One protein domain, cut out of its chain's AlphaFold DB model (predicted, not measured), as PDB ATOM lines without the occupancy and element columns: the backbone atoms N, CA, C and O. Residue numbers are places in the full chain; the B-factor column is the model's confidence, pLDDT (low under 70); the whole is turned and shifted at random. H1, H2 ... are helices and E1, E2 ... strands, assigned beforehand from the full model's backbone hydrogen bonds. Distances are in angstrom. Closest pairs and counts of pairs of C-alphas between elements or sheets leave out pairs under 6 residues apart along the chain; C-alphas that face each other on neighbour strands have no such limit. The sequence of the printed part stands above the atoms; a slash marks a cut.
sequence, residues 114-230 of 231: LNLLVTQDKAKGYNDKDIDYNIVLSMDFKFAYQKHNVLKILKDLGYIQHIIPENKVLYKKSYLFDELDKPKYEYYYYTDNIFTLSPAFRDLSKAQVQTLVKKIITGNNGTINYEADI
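What this domain is: This is residues 114 to 230 of the 231 residues of an uncharacterized protein of Firmicutes bacterium HGW-Firmicutes-12 (UniProt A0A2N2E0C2). One twisted five-stranded sheet has two long helices, H1 and H5, over the same face. The stretch between E3 and E4, with the short helices H2, H3 and H4, loops away from H1 and H5, and the turn of the E1-E2 hairpin, residues 122 to 130, lies at one end of the longest axis. The printed part has 117 residues, with five named helices and five named strands in the order E1 E2 H1 E3 H2 H3 H4 E4 H5 E5. The sheet is mixed, in the order E3 E4 E1 E2 E5, and the class is mixed, helices and strands. The whole is compact, with a radius of gyration of the C-alphas of 13.9 A and spans of 40, 33 and 23 A.

How they stand to each other: E1, residues 114 to 121, and E2, residues 131 to 141, form an antiparallel hairpin, with N 116 and O 137 at 2.9 A; E2 bends by 50 degrees at residue 134. E4, residues 192 to 197, is parallel to E1, with N 195 and O 117 at 2.8 A. The edge strands are E3, residues 158 to 162, antiparallel to E4 with N 161 and O 194 at 2.9 A, and E5, residues 223 to 228, antiparallel to E2 with N 138 and O 226 at 3.0 A. H1, residues 144 to 157, is over E4 and E1 at a height over the sheet of 8.0 A; H5, residues 206 to 219, is over E1 and E2 at 8.6 A. Both run along the strands on the same face, two layers of helices and sheet. They only just touch, with 3 pairs of C-alphas within 8 A, closest Val 150 and Ile 217 at 6.2 A. E2, H1, E3 and E4, H5, E5 are split strand-helix-strand units, each with two other strands between its own, and both crossovers are right-handed. H3, residues 174 to 177, only grazes the sheet; H2, residues 168 to 171, is only just on it, with 5 pairs of C-alphas within 10 A, and only grazes it. H4, residues 184 to 188, is not on it. Every O i to N i+4 pair is within hydrogen-bond range in H1 and H5; H4 has 0 of 1, and 1 of 2 O i to N i+3 pairs.

Where its parts are: E1 begins at C-alpha 114 (183.170, 206.009, 156.098), and E5 ends at C-alpha 228 (193.749, 207.565, 166.127). E2 is 28.4 A long, E1 21.7 A, H1 20.3 A and H5 19.7 A.

The domain as a whole: The C-alphas of Asn 127 and Lys 142, the two farthest apart, are 42.9 A apart. The printed part has no cut and no long link. pLDDT is under 70 at residues 126, 128, 165, 179 and 181 to 189.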
ATOM      1  N   LEU A 114     183.212 207.204 155.262       91.62
ATOM      2  CA  LEU A 114     183.170 206.009 156.098       91.62
ATOM      3  C   LEU A 114     184.057 206.233 157.325       91.62
ATOM      4  O   LEU A 114     185.209 206.635 157.198       91.62
ATOM      5  N   ASN A 115     183.529 205.932 158.505       92.12
ATOM      6  CA  ASN A 115     184.285 205.900 159.745       92.12
ATOM      7  C   ASN A 115     184.305 204.460 160.261       92.12
ATOM      8  O   ASN A 115     183.269 203.787 160.286       92.12
ATOM      9  N   LEU A 116     185.485 203.987 160.656       93.69
ATOM     10  CA  LEU A 116     185.704 202.624 161.127       93.69
ATOM     11  C   LEU A 116     186.403 202.641 162.479       93.69
ATOM     12  O   LEU A 116     187.497 203.180 162.603       93.69
ATOM     13  N   LEU A 117     185.809 201.960 163.448       93.88
ATOM     14  CA  LEU A 117     186.531 201.403 164.577       93.88
ATOM     15  C   LEU A 117     186.930 199.975 164.211       93.88
ATOM     16  O   LEU A 117     186.069 199.105 164.071       93.88
ATOM     17  N   VAL A 118     188.225 199.736 164.043       95.00
ATOM     18  CA  VAL A 118     188.758 198.413 163.722       95.00
ATOM     19  C   VAL A 118     189.036 197.661 165.014       95.00
ATOM     20  O   VAL A 118     189.788 198.134 165.870       95.00
ATOM     21  N   THR A 119     188.466 196.472 165.140       93.44
ATOM     22  CA  THR A 119     188.641 195.593 166.292       93.44
ATOM     23  C   THR A 119     189.015 194.181 165.853       93.44
ATOM     24  O   THR A 119     188.880 193.796 164.688       93.44
ATOM     25  N   GLN A 120     189.507 193.395 166.800       91.94
ATOM     26  CA  GLN A 120     189.857 192.001 166.585       91.94
ATOM     27  C   GLN A 120     189.413 191.186 167.792       91.94
ATOM     28  O   GLN A 120     189.692 191.561 168.928       91.94
ATOM     29  N   ASP A 121     188.732 190.070 167.539       87.88
ATOM     30  CA  ASP A 121     188.424 189.101 168.586       87.88
ATOM     31  C   ASP A 121     189.675 188.260 168.887       87.88
ATOM     32  O   ASP A 121     190.200 187.543 168.025       87.88
ATOM     33  N   LYS A 122     190.174 188.391 170.113       85.62
ATOM     34  CA  LYS A 122     191.326 187.673 170.659       85.62
ATOM     35  C   LYS A 122     190.912 186.575 171.636       85.62
ATOM     36  O   LYS A 122     191.792 185.847 172.101       85.62
ATOM     37  N   ALA A 123     189.615 186.366 171.876       83.94
ATOM     38  CA  ALA A 123     189.107 185.369 172.814       83.94
ATOM     39  C   ALA A 123     189.544 183.951 172.416       83.94
ATOM     40  O   ALA A 123     189.319 183.488 171.290       83.94
ATOM     41  N   LYS A 124     190.247 183.228 173.296       78.25
ATOM     42  CA  LYS A 124     190.744 181.859 173.002       78.25
ATOM     43  C   LYS A 124     189.707 180.767 173.255       78.25
ATOM     44  O   LYS A 124     189.898 179.634 172.821       78.25
ATOM     45  N   GLY A 125     188.605 181.105 173.915       74.25
ATOM     46  CA  GLY A 125     187.498 180.197 174.184       74.25
ATOM     47  C   GLY A 125     186.182 180.948 174.344       74.25
ATOM     48  O   GLY A 125     186.156 182.166 174.439       74.25
ATOM     49  N   TYR A 126     185.079 180.207 174.407       66.56
ATOM     50  CA  TYR A 126     183.721 180.770 174.416       66.56
ATOM     51  C   TYR A 126     183.419 181.699 175.610       66.56
ATOM     52  O   TYR A 126     182.607 182.612 175.498       66.56
ATOM     53  N   ASN A 127     184.071 181.470 176.755       71.81
ATOM     54  CA  ASN A 127     183.888 182.271 177.973       71.81
ATOM     55  C   ASN A 127     184.888 183.432 178.095       71.81
ATOM     56  O   ASN A 127     184.848 184.168 179.080       71.81
ATOM     57  N   ASP A 128     185.793 183.565 177.130       69.31
ATOM     58  CA  ASP A 128     186.799 184.613 177.086       69.31
ATOM     59  C   ASP A 128     186.227 185.823 176.334       69.31
ATOM     60  O   ASP A 128     185.525 185.675 175.331       69.31
ATOM     61  N   LYS A 129     186.461 187.024 176.855       71.19
ATOM     62  CA  LYS A 129     186.047 188.278 176.221       71.19
ATOM     63  C   LYS A 129     187.283 189.136 176.091       71.19
ATOM     64  O   LYS A 129     187.558 189.958 176.961       71.19
ATOM     65  N   ASP A 130     187.990 188.926 174.996       83.88
ATOM     66  CA  ASP A 130     189.204 189.653 174.683       83.88
ATOM     67  C   ASP A 130     189.024 190.308 173.315       83.88
ATOM     68  O   ASP A 130     188.962 189.633 172.289       83.88
ATOM     69  N   ILE A 131     188.804 191.622 173.318       86.62
ATOM     70  CA  ILE A 131     188.622 192.416 172.101       86.62
ATOM     71  C   ILE A 131     189.726 193.455 172.076       86.62
ATOM     72  O   ILE A 131     189.725 194.379 172.890       86.62
ATOM     73  N   ASP A 132     190.589 193.346 171.076       89.00
ATOM     74  CA  ASP A 132     191.601 194.352 170.801       89.00
ATOM     75  C   ASP A 132     191.000 195.478 169.963       89.00
ATOM     76  O   ASP A 132     190.482 195.261 168.860       89.00
ATOM     77  N   TYR A 133     191.110 196.703 170.468       90.38
ATOM     78  CA  TYR A 133     190.775 197.920 169.739       90.38
ATOM     79  C   TYR A 133     192.024 198.393 168.997       90.38
ATOM     80  O   TYR A 133     193.032 198.755 169.597       90.38
ATOM     81  N   ASN A 134     191.985 198.331 167.669       92.50
ATOM     82  CA  ASN A 134     193.186 198.499 166.860       92.50
ATOM     83  C   ASN A 134     193.381 199.945 166.416       92.50
ATOM     84  O   ASN A 134     194.478 200.473 166.558       92.50
ATOM     85  N   ILE A 135     192.362 200.566 165.823       94.19
ATOM     86  CA  ILE A 135     192.469 201.922 165.273       94.19
ATOM     87  C   ILE A 135     191.080 202.497 164.991       94.19
ATOM     88  O   ILE A 135     190.165 201.759 164.610       94.19
ATOM     89  N   VAL A 136     190.940 203.812 165.134       93.56
ATOM     90  CA  VAL A 136     189.827 204.590 164.583       93.56
ATOM     91  C   VAL A 136     190.301 205.275 163.314       93.56
ATOM     92  O   VAL A 136     191.356 205.903 163.299       93.56
ATOM     93  N   LEU A 137     189.517 205.162 162.248       94.75
ATOM     94  CA  LEU A 137     189.798 205.764 160.950       94.75
ATOM     95  C   LEU A 137     188.588 206.562 160.469       94.75
ATOM     96  O   LEU A 137     187.460 206.070 160.539       94.75
ATOM     97  N   SER A 138     188.833 207.739 159.895       93.19
ATOM     98  CA  SER A 138     187.865 208.439 159.043       93.19
ATOM     99  C   SER A 138     188.429 208.555 157.639       93.19
ATOM    100  O   SER A 138     189.580 208.961 157.454       93.19
ATOM    101  N   MET A 139     187.626 208.179 156.652       94.50
ATOM    102  CA  MET A 139     188.049 208.168 155.262       94.50
ATOM    103  C   MET A 139     186.954 208.662 154.323       94.50
ATOM    104  O   MET A 139     185.767 208.389 154.527       94.50
ATOM    105  N   ASP A 140     187.387 209.341 153.268       94.44
ATOM    106  CA  ASP A 140     186.532 209.813 152.188       94.44
ATOM    107  C   ASP A 140     186.838 209.084 150.885       94.44
ATOM    108  O   ASP A 140     187.980 208.726 150.576       94.44
ATOM    109  N   PHE A 141     185.789 208.909 150.092       95.88
ATOM    110  CA  PHE A 141     185.857 208.375 148.744       95.88
ATOM    111  C   PHE A 141     185.322 209.404 147.754       95.88
ATOM    112  O   PHE A 141     184.425 210.189 148.056       95.88
ATOM    113  N   LYS A 142     185.847 209.379 146.529       95.69
ATOM    114  CA  LYS A 142     185.343 210.253 145.467       95.69
ATOM    115  C   LYS A 142     183.993 209.770 144.938       95.69
ATOM    116  O   LYS A 142     183.170 210.595 144.549       95.69
ATOM    117  N   PHE A 143     183.792 208.452 144.915       96.81
ATOM    118  CA  PHE A 143     182.625 207.798 144.326       96.81
ATOM    119  C   PHE A 143     182.054 206.694 145.221       96.81
ATOM    120  O   PHE A 143     182.788 206.013 145.941       96.81
ATOM    121  N   ALA A 144     180.748 206.447 145.084       95.88
ATOM    122  CA  ALA A 144     180.018 205.415 145.821       95.88
ATOM    123  C   ALA A 144     180.627 204.012 145.657       95.88
ATOM    124  O   ALA A 144     180.780 203.282 146.636       95.88
ATOM    125  N   TYR A 145     181.034 203.646 144.434       97.12
ATOM    126  CA  TYR A 145     181.590 202.317 144.149       97.12
ATOM    127  C   TYR A 145     182.885 202.034 144.924       97.12
ATOM    128  O   TYR A 145     183.127 200.898 145.322       97.12
ATOM    129  N   GLN A 146     183.705 203.058 145.175       97.75
ATOM    130  CA  GLN A 146     184.962 202.918 145.913       97.75
ATOM    131  C   GLN A 146     184.681 202.571 147.379       97.75
ATOM    132  O   GLN A 146     185.203 201.584 147.900       97.75
ATOM    133  N   LYS A 147     183.765 203.323 148.010       95.94
ATOM    134  CA  LYS A 147     183.271 203.042 149.364       95.94
ATOM    135  C   LYS A 147     182.644 201.648 149.448       95.94
ATOM    136  O   LYS A 147     182.932 200.895 150.377       95.94
ATOM    137  N   HIS A 148     181.793 201.300 148.481       95.50
ATOM    138  CA  HIS A 148     181.117 200.005 148.440       95.50
ATOM    139  C   HIS A 148     182.113 198.840 148.336       95.50
ATOM    140  O   HIS A 148     181.994 197.871 149.084       95.50
ATOM    141  N   ASN A 149     183.135 198.952 147.483       96.44
ATOM    142  CA  ASN A 149     184.174 197.931 147.340       96.44
ATOM    143  C   ASN A 149     184.962 197.716 148.637       96.44
ATOM    144  O   ASN A 149     185.178 196.569 149.028       96.44
ATOM    145  N   VAL A 150     185.335 198.792 149.337       97.31
ATOM    146  CA  VAL A 150     185.987 198.680 150.652       97.31
ATOM    147  C   VAL A 150     185.088 197.941 151.637       97.31
ATOM    148  O   VAL A 150     185.530 196.973 152.252       97.31
ATOM    149  N   LEU A 151     183.816 198.332 151.752       95.62
ATOM    150  CA  LEU A 151     182.867 197.657 152.641       95.62
ATOM    151  C   LEU A 151     182.690 196.176 152.291       95.62
ATOM    152  O   LEU A 151     182.583 195.356 153.200       95.62
ATOM    153  N   LYS A 152     182.671 195.823 151.002       95.50
ATOM    154  CA  LYS A 152     182.577 194.432 150.545       95.50
ATOM    155  C   LYS A 152     183.795 193.616 150.984       95.50
ATOM    156  O   LYS A 152     183.622 192.606 151.651       95.50
ATOM    157  N   ILE A 153     185.006 194.102 150.705       97.56
ATOM    158  CA  ILE A 153     186.252 193.421 151.097       97.56
ATOM    159  C   ILE A 153     186.323 193.253 152.620       97.56
ATOM    160  O   ILE A 153     186.675 192.187 153.114       97.56
ATOM    161  N   LEU A 154     185.965 194.288 153.382       97.06
ATOM    162  CA  LEU A 154     185.953 194.212 154.843       97.06
ATOM    163  C   LEU A 154     184.929 193.183 155.356       97.06
ATOM    164  O   LEU A 154     185.246 192.426 156.268       97.06
ATOM    165  N   LYS A 155     183.737 193.091 154.748       95.88
ATOM    166  CA  LYS A 155     182.739 192.051 155.070       95.88
ATOM    167  C   LYS A 155     183.205 190.635 154.717       95.88
ATOM    168  O   LYS A 155     182.792 189.693 155.379       95.88
ATOM    169  N   ASP A 156     184.069 190.475 153.720       96.06
ATOM    170  CA  ASP A 156     184.665 189.170 153.408       96.06
ATOM    171  C   ASP A 156     185.733 188.765 154.450       96.06
ATOM    172  O   ASP A 156     185.977 187.580 154.678       96.06
ATOM    173  N   LEU A 157     186.362 189.742 155.117       96.50
ATOM    174  CA  LEU A 157     187.410 189.529 156.128       96.50
ATOM    175  C   LEU A 157     186.885 189.454 157.571       96.50
ATOM    176  O   LEU A 157     187.622 189.078 158.488       96.50
ATOM    177  N   GLY A 158     185.632 189.828 157.801       95.44
ATOM    178  CA  GLY A 158     185.066 189.918 159.137       95.44
ATOM    179  C   GLY A 158     183.632 190.419 159.120       95.44
ATOM    180  O   GLY A 158     182.884 190.190 158.176       95.44
ATOM    181  N   TYR A 159     183.226 191.099 160.183       93.25
ATOM    182  CA  TYR A 159     181.860 191.585 160.321       93.25
ATOM    183  C   TYR A 159     181.833 193.091 160.554       93.25
ATOM    184  O   TYR A 159     182.656 193.633 161.290       93.25
ATOM    185  N   ILE A 160     180.879 193.764 159.908       92.75
ATOM    186  CA  ILE A 160     180.665 195.205 160.038       92.75
ATOM    187  C   ILE A 160     179.345 195.441 160.758       92.75
ATOM    188  O   ILE A 160     178.300 194.946 160.329       92.75
ATOM    189  N   GLN A 161     179.395 196.239 161.818       89.56
ATOM    190  CA  GLN A 161     178.233 196.684 162.573       89.56
ATOM    191  C   GLN A 161     178.113 198.195 162.520       89.56
ATOM    192  O   GLN A 161     179.073 198.911 162.790       89.56
ATOM    193  N   HIS A 162     176.910 198.678 162.237       85.38
ATOM    194  CA  HIS A 162     176.598 200.096 162.310       85.38
ATOM    195  C   HIS A 162     176.437 200.532 163.768       85.38
ATOM    196  O   HIS A 162     175.813 199.829 164.571       85.38
ATOM    197  N   ILE A 163     176.970 201.702 164.110       80.19
ATOM    198  CA  ILE A 163     176.754 202.310 165.422       80.19
ATOM    199  C   ILE A 163     175.447 203.102 165.358       80.19
ATOM    200  O   ILE A 163     175.392 204.174 164.766       80.19
ATOM    201  N   ILE A 164     174.390 202.543 165.952       74.44
ATOM    202  CA  ILE A 164     173.038 203.123 166.015       74.44
ATOM    203  C   ILE A 164     172.560 203.168 167.480       74.44
ATOM    204  O   ILE A 164     172.966 202.293 168.256       74.44
ATOM    205  N   PRO A 165     171.714 204.134 167.899       68.75
ATOM    206  CA  PRO A 165     171.309 204.290 169.307       68.75
ATOM    207  C   PRO A 165     170.597 203.074 169.869       68.75
ATOM    208  O   PRO A 165     170.694 202.793 171.065       68.75
ATOM    209  N   GLU A 166     169.838 202.379 169.026       70.94
ATOM    210  CA  GLU A 166     169.033 201.235 169.429       70.94
ATOM    211  C   GLU A 166     169.932 200.109 169.954       70.94
ATOM    212  O   GLU A 166     169.546 199.371 170.866       70.94
ATOM    213  N   ASN A 167     171.176 200.019 169.464       72.50
ATOM    214  CA  ASN A 167     172.177 199.103 169.989       72.50
ATOM    215  C   ASN A 167     172.991 199.761 171.110       72.50
ATOM    216  O   ASN A 167     174.124 200.191 170.907       72.50
ATOM    217  N   LYS A 168     172.443 199.773 172.330       71.88
ATOM    218  CA  LYS A 168     173.080 200.387 173.515       71.88
ATOM    219  C   LYS A 168     174.533 199.957 173.759       71.88
ATOM    220  O   LYS A 168     175.289 200.724 174.346       71.88
ATOM    221  N   VAL A 169     174.927 198.739 173.377       74.38
ATOM    222  CA  VAL A 169     176.291 198.232 173.608       74.38
ATOM    223  C   VAL A 169     177.276 198.864 172.630       74.38
ATOM    224  O   VAL A 169     178.294 199.395 173.065       74.38
ATOM    225  N   LEU A 170     176.964 198.848 171.332       71.56
ATOM    226  CA  LEU A 170     177.815 199.474 170.316       71.56
ATOM    227  C   LEU A 170     177.730 200.999 170.388       71.56
ATOM    228  O   LEU A 170     178.729 201.680 170.200       71.56
ATOM    229  N   TYR A 171     176.563 201.540 170.740       73.00
ATOM    230  CA  TYR A 171     176.367 202.975 170.901       73.00
ATOM    231  C   TYR A 171     177.225 203.565 172.019       73.00
ATOM    232  O   TYR A 171     177.750 204.658 171.876       73.00
ATOM    233  N   LYS A 172     177.498 202.811 173.093       75.00
ATOM    234  CA  LYS A 172     178.490 203.210 174.109       75.00
ATOM    235  C   LYS A 172     179.901 203.400 173.555       75.00
ATOM    236  O   LYS A 172     180.751 203.847 174.307       75.00
ATOM    237  N   LYS A 173     180.178 203.023 172.305       77.44
ATOM    238  CA  LYS A 173     181.451 203.245 171.612       77.44
ATOM    239  C   LYS A 173     181.395 204.416 170.631       77.44
ATOM    240  O   LYS A 173     182.422 204.720 170.035       77.44
ATOM    241  N   SER A 174     180.253 205.098 170.484       75.44
ATOM    242  CA  SER A 174     180.138 206.279 169.619       75.44
ATOM    243  C   SER A 174     181.098 207.394 170.032       75.44
ATOM    244  O   SER A 174     181.589 208.089 169.150       75.44
ATOM    245  N   TYR A 175     181.432 207.488 171.330       79.81
ATOM    246  CA  TYR A 175     182.362 208.495 171.851       79.81
ATOM    247  C   TYR A 175     183.748 208.449 171.199       79.81
ATOM    248  O   TYR A 175     184.430 209.461 171.102       79.81
ATOM    249  N   LEU A 176     184.162 207.276 170.702       79.62
ATOM    250  CA  LEU A 176     185.433 207.096 169.991       79.62
ATOM    251  C   LEU A 176     185.476 207.836 168.649       79.62
ATOM    252  O   LEU A 176     186.518 207.899 168.006       79.62
ATOM    253  N   PHE A 177     184.339 208.373 168.218       81.31
ATOM    254  CA  PHE A 177     184.196 209.148 167.003       81.31
ATOM    255  C   PHE A 177     183.745 210.587 167.285       81.31
ATOM    256  O   PHE A 177     183.395 211.281 166.332       81.31
ATOM    257  N   ASP A 178     183.700 211.026 168.549       76.69
ATOM    258  CA  ASP A 178     183.243 212.376 168.919       76.69
ATOM    259  C   ASP A 178     184.196 213.465 168.408       76.69
ATOM    260  O   ASP A 178     183.775 214.591 168.163       76.69
ATOM    261  N   GLU A 179     185.468 213.118 168.188       69.56
ATOM    262  CA  GLU A 179     186.461 214.011 167.579       69.56
ATOM    263  C   GLU A 179     186.271 214.183 166.064       69.56
ATOM    264  O   GLU A 179     186.862 215.073 165.453       69.56
ATOM    265  N   LEU A 180     185.437 213.349 165.434       74.44
ATOM    266  CA  LEU A 180     185.101 213.516 164.029       74.44
ATOM    267  C   LEU A 180     183.990 214.559 163.919       74.44
ATOM    268  O   LEU A 180     182.887 214.343 164.419       74.44
ATOM    269  N   ASP A 181     184.258 215.657 163.213       61.28
ATOM    270  CA  ASP A 181     183.216 216.625 162.871       61.28
ATOM    271  C   ASP A 181     182.114 215.921 162.055       61.28
ATOM    272  O   ASP A 181     182.371 215.317 160.997       61.28
ATOM    273  N   LYS A 182     180.896 215.930 162.607       62.44
ATOM    274  CA  LYS A 182     179.735 215.210 162.085       62.44
ATOM    275  C   LYS A 182     178.513 216.116 162.053       62.44
ATOM    276  O   LYS A 182     178.028 216.566 163.095       62.44
ATOM    277  N   PRO A 183     177.912 216.298 160.874       58.09
ATOM    278  CA  PRO A 183     176.579 216.856 160.775       58.09
ATOM    279  C   PRO A 183     175.546 215.986 161.507       58.09
ATOM    280  O   PRO A 183     175.572 214.759 161.420       58.09
ATOM    281  N   LYS A 184     174.564 216.623 162.157       53.28
ATOM    282  CA  LYS A 184     173.495 215.959 162.935       53.28
ATOM    283  C   LYS A 184     172.736 214.869 162.160       53.28
ATOM    284  O   LYS A 184     172.221 213.936 162.768       53.28
ATOM    285  N   TYR A 185     172.665 214.977 160.833       55.16
ATOM    286  CA  TYR A 185     171.998 213.991 159.984       55.16
ATOM    287  C   TYR A 185     172.795 212.688 159.825       55.16
ATOM    288  O   TYR A 185     172.171 211.650 159.641       55.16
ATOM    289  N   GLU A 186     174.133 212.684 159.954       60.00
ATOM    290  CA  GLU A 186     174.985 211.502 159.688       60.00
ATOM    291  C   GLU A 186     174.712 210.306 160.600       60.00
ATOM    292  O   GLU A 186     175.025 209.168 160.240       60.00
ATOM    293  N   TYR A 187     174.072 210.570 161.732       54.00
ATOM    294  CA  TYR A 187     173.641 209.592 162.709       54.00
ATOM    295  C   TYR A 187     172.742 208.488 162.122       54.00
ATOM    296  O   TYR A 187     172.797 207.336 162.545       54.00
ATOM    297  N   TYR A 188     171.962 208.820 161.091       53.06
ATOM    298  CA  TYR A 188     171.062 207.886 160.410       53.06
ATOM    299  C   TYR A 188     171.687 207.209 159.174       53.06
ATOM    300  O   TYR A 188     171.041 206.371 158.549       53.06
ATOM    301  N   TYR A 189     172.938 207.533 158.812       62.19
ATOM    302  CA  TYR A 189     173.528 207.178 157.506       62.19
ATOM    303  C   TYR A 189     174.648 206.138 157.542       62.19
ATOM    304  O   TYR A 189     175.486 206.112 156.638       62.19
ATOM    305  N   TYR A 190     174.675 205.267 158.556       74.06
ATOM    306  CA  TYR A 190     175.640 204.158 158.652       74.06
ATOM    307  C   TYR A 190     177.099 204.597 158.409       74.06
ATOM    308  O   TYR A 190     177.917 203.841 157.879       74.06
ATOM    309  N   THR A 191     177.419 205.853 158.746       82.56
ATOM    310  CA  THR A 191     178.746 206.441 158.519       82.56
ATOM    311  C   THR A 191     179.732 205.870 159.532       82.56
ATOM    312  O   THR A 191     180.844 205.510 159.156       82.56
ATOM    313  N   ASP A 192     179.295 205.697 160.780       87.75
ATOM    314  CA  ASP A 192     180.085 205.111 161.859       87.75
ATOM    315  C   ASP A 192     179.856 203.612 161.971       87.75
ATOM    316  O   ASP A 192     178.726 203.129 162.122       87.75
ATOM    317  N   ASN A 193     180.951 202.865 161.904       90.75
ATOM    318  CA  ASN A 193     180.910 201.420 161.898       90.75
ATOM    319  C   ASN A 193     182.005 200.838 162.778       90.75
ATOM    320  O   ASN A 193     183.098 201.387 162.893       90.75
ATOM    321  N   ILE A 194     181.720 199.668 163.330       92.62
ATOM    322  CA  ILE A 194     182.707 198.792 163.945       92.62
ATOM    323  C   ILE A 194     182.981 197.675 162.951       92.62
ATOM    324  O   ILE A 194     182.056 196.996 162.508       92.62
ATOM    325  N   PHE A 195     184.245 197.509 162.588       95.06
ATOM    326  CA  PHE A 195     184.713 196.386 161.796       95.06
ATOM    327  C   PHE A 195     185.509 195.449 162.698       95.06
ATOM    328  O   PHE A 195     186.606 195.795 163.132       95.06
ATOM    329  N   THR A 196     184.963 194.262 162.944       94.19
ATOM    330  CA  THR A 196     185.625 193.212 163.720       94.19
ATOM    331  C   THR A 196     186.206 192.178 162.766       94.19
ATOM    332  O   THR A 196     185.456 191.541 162.018       94.19
ATOM    333  N   LEU A 197     187.529 191.989 162.786       95.12
ATOM    334  CA  LEU A 197     188.175 190.939 161.995       95.12
ATOM    335  C   LEU A 197     187.679 189.553 162.421       95.12
ATOM    336  O   LEU A 197     187.497 189.281 163.609       95.12
ATOM    337  N   SER A 198     187.522 188.661 161.440       92.12
ATOM    338  CA  SER A 198     187.191 187.260 161.695       92.12
ATOM    339  C   SER A 198     188.228 186.602 162.621       92.12
ATOM    340  O   SER A 198     189.426 186.877 162.476       92.12
ATOM    341  N   PRO A 199     187.821 185.663 163.500       89.94
ATOM    342  CA  PRO A 199     188.742 184.888 164.334       89.94
ATOM    343  C   PRO A 199     189.854 184.168 163.555       89.94
ATOM    344  O   PRO A 199     190.903 183.872 164.122       89.94
ATOM    345  N   ALA A 200     189.669 183.927 162.251       90.25
ATOM    346  CA  ALA A 200     190.708 183.388 161.369       90.25
ATOM    347  C   ALA A 200     191.970 184.272 161.295       90.25
ATOM    348  O   ALA A 200     193.051 183.780 160.983       90.25
ATOM    349  N   PHE A 201     191.849 185.564 161.605       91.00
ATOM    350  CA  PHE A 201     192.947 186.527 161.586       91.00
ATOM    351  C   PHE A 201     193.452 186.888 162.985       91.00
ATOM    352  O   PHE A 201     194.215 187.839 163.112       91.00
ATOM    353  N   ARG A 202     193.045 186.167 164.040       89.31
ATOM    354  CA  ARG A 202     193.321 186.499 165.454       89.31
ATOM    355  C   ARG A 202     194.797 186.680 165.817       89.31
ATOM    356  O   ARG A 202     195.094 187.405 166.758       89.31
ATOM    357  N   ASP A 203     195.714 186.044 165.095       91.75
ATOM    358  CA  ASP A 203     197.147 186.073 165.418       91.75
ATOM    359  C   ASP A 203     197.879 187.261 164.778       91.75
ATOM    360  O   ASP A 203     199.053 187.495 165.062       91.75
ATOM    361  N   LEU A 204     197.194 188.056 163.944       94.38
ATOM    362  CA  LEU A 204     197.757 189.306 163.444       94.38
ATOM    363  C   LEU A 204     197.988 190.279 164.605       94.38
ATOM    364  O   LEU A 204     197.101 190.500 165.433       94.38
ATOM    365  N   SER A 205     199.175 190.880 164.634       94.44
ATOM    366  CA  SER A 205     199.498 191.996 165.527       94.44
ATOM    367  C   SER A 205     198.712 193.259 165.159       94.44
ATOM    368  O   SER A 205     198.321 193.435 164.001       94.44
ATOM    369  N   LYS A 206     198.567 194.189 166.116       93.50
ATOM    370  CA  LYS A 206     197.928 195.502 165.903       93.50
ATOM    371  C   LYS A 206     198.480 196.219 164.663       93.50
ATOM    372  O   LYS A 206     197.720 196.616 163.784       93.50
ATOM    373  N   ALA A 207     199.806 196.268 164.515       95.25
ATOM    374  CA  ALA A 207     200.464 196.887 163.361       95.25
ATOM    375  C   ALA A 207     200.128 196.201 162.019       95.25
ATOM    376  O   ALA A 207     199.952 196.873 160.997       95.25
ATOM    377  N   GLN A 208     200.007 194.868 161.999       96.69
ATOM    378  CA  GLN A 208     199.609 194.125 160.798       96.69
ATOM    379  C   GLN A 208     198.148 194.396 160.427       96.69
ATOM    380  O   GLN A 208     197.862 194.612 159.250       96.69
ATOM    381  N   VAL A 209     197.243 194.433 161.411       96.06
ATOM    382  CA  VAL A 209     195.824 194.757 161.200       96.06
ATOM    383  C   VAL A 209     195.668 196.177 160.658       96.06
ATOM    384  O   VAL A 209     195.017 196.378 159.632       96.06
ATOM    385  N   GLN A 210     196.325 197.157 161.282       96.19
ATOM    386  CA  GLN A 210     196.324 198.543 160.815       96.19
ATOM    387  C   GLN A 210     196.850 198.649 159.379       96.19
ATOM    388  O   GLN A 210     196.212 199.267 158.527       96.19
ATOM    389  N   THR A 211     197.976 197.995 159.078       97.44
ATOM    390  CA  THR A 211     198.553 197.982 157.725       97.44
ATOM    391  C   THR A 211     197.600 197.357 156.706       97.44
ATOM    392  O   THR A 211     197.433 197.902 155.615       97.44
ATOM    393  N   LEU A 212     196.965 196.232 157.046       97.44
ATOM    394  CA  LEU A 212     195.996 195.549 156.187       97.44
ATOM    395  C   LEU A 212     194.823 196.469 155.839       97.44
ATOM    396  O   LEU A 212     194.535 196.675 154.659       97.44
ATOM    397  N   VAL A 213     194.179 197.058 156.848       97.31
ATOM    398  CA  VAL A 213     192.998 197.909 156.644       97.31
ATOM    399  C   VAL A 213     193.358 199.172 155.861       97.31
ATOM    400  O   VAL A 213     192.682 199.490 154.882       97.31
ATOM    401  N   LYS A 214     194.468 199.845 156.198       97.88
ATOM    402  CA  LYS A 214     194.938 201.026 155.451       97.88
ATOM    403  C   LYS A 214     195.228 200.691 153.981       97.88
ATOM    404  O   LYS A 214     194.861 201.467 153.097       97.88
ATOM    405  N   LYS A 215     195.822 199.524 153.694       98.00
ATOM    406  CA  LYS A 215     196.059 199.055 152.314       98.00
ATOM    407  C   LYS A 215     194.765 198.788 151.544       98.00
ATOM    408  O   LYS A 215     194.698 199.137 150.372       98.00
ATOM    409  N   ILE A 216     193.742 198.214 152.180       98.19
ATOM    410  CA  ILE A 216     192.427 198.012 151.547       98.19
ATOM    411  C   ILE A 216     191.802 199.359 151.168       98.19
ATOM    412  O   ILE A 216     191.333 199.518 150.042       98.19
ATOM    413  N   ILE A 217     191.828 200.334 152.082       97.81
ATOM    414  CA  ILE A 217     191.245 201.666 151.867       97.81
ATOM    415  C   ILE A 217     191.962 202.386 150.719       97.81
ATOM    416  O   ILE A 217     191.342 202.755 149.723       97.81
ATOM    417  N   THR A 218     193.282 202.538 150.834       97.44
ATOM    418  CA  THR A 218     194.103 203.263 149.849       97.44
ATOM    419  C   THR A 218     194.152 202.563 148.491       97.44
ATOM    420  O   THR A 218     194.090 203.225 147.457       97.44
ATOM    421  N   GLY A 219     194.164 201.226 148.472       97.50
ATOM    422  CA  GLY A 219     194.080 200.422 147.250       97.50
ATOM    423  C   GLY A 219     192.749 200.554 146.501       97.50
ATOM    424  O   GLY A 219     192.690 200.233 145.319       97.50
ATOM    425  N   ASN A 220     191.705 201.068 147.157       97.12
ATOM    426  CA  ASN A 220     190.409 201.395 146.556       97.12
ATOM    427  C   ASN A 220     190.186 202.915 146.448       97.12
ATOM    428  O   ASN A 220     189.045 203.375 146.422       97.12
ATOM    429  N   ASN A 221     191.269 203.700 146.390       97.25
ATOM    430  CA  ASN A 221     191.243 205.159 146.236       97.25
ATOM    431  C   ASN A 221     190.527 205.911 147.377       97.25
ATOM    432  O   ASN A 221     190.067 207.036 147.175       97.25
ATOM    433  N   GLY A 222     190.437 205.312 148.566       97.38
ATOM    434  CA  GLY A 222     190.020 206.019 149.772       97.38
ATOM    435  C   GLY A 222     191.140 206.909 150.304       97.38
ATOM    436  O   GLY A 222     192.307 206.507 150.322       97.38
ATOM    437  N   THR A 223     190.781 208.106 150.760       97.38
ATOM    438  CA  THR A 223     191.696 209.031 151.441       97.38
ATOM    439  C   THR A 223     191.427 208.965 152.935       97.38
ATOM    440  O   THR A 223     190.298 209.189 153.358       97.38
ATOM    441  N   ILE A 224     192.442 208.628 153.730       96.19
ATOM    442  CA  ILE A 224     192.340 208.633 155.193       96.19
ATOM    443  C   ILE A 224     192.596 210.063 155.664       96.19
ATOM    444  O   ILE A 224     193.683 210.593 155.449       96.19
ATOM    445  N   ASN A 225     191.595 210.670 156.292       93.44
ATOM    446  CA  ASN A 225     191.658 212.056 156.765       93.44
ATOM    447  C   ASN A 225     191.907 212.150 158.270       93.44
ATOM    448  O   ASN A 225     192.281 213.205 158.771       93.44
ATOM    449  N   TYR A 226     191.666 211.056 158.988       92.50
ATOM    450  CA  TYR A 226     191.876 210.961 160.420       92.50
ATOM    451  C   TYR A 226     192.278 209.541 160.791       92.50
ATOM    452  O   TYR A 226     191.695 208.572 160.291       92.50
ATOM    453  N   GLU A 227     193.226 209.442 161.713       93.31
ATOM    454  CA  GLU A 227     193.585 208.208 162.382       93.31
ATOM    455  C   GLU A 227     193.883 208.464 163.857       93.31
ATOM    456  O   GLU A 227     194.557 209.433 164.196       93.31
ATOM    457  N   ALA A 228     193.393 207.577 164.718       92.06
ATOM    458  CA  ALA A 228     193.749 207.565 166.127       92.06
ATOM    459  C   ALA A 228     193.910 206.134 166.625       92.06
ATOM    460  O   ALA A 228     193.059 205.267 166.384       92.06
ATOM    461  N   ASP A 229     195.009 205.899 167.330       87.38
ATOM    462  CA  ASP A 229     195.184 204.684 168.102       87.38
ATOM    463  C   ASP A 229     194.253 204.704 169.317       87.38
ATOM    464  O   ASP A 229     193.988 205.749 169.906       87.38
ATOM    465  N   ILE A 230     193.742 203.527 169.675       80.94
ATOM    466  CA  ILE A 230     193.060 203.322 170.950       80.94
ATOM    467  C   ILE A 230     194.043 202.623 171.883       80.94
ATOM    468  O   ILE A 230     194.589 201.571 171.518       80.94
TER     469      ILE A 230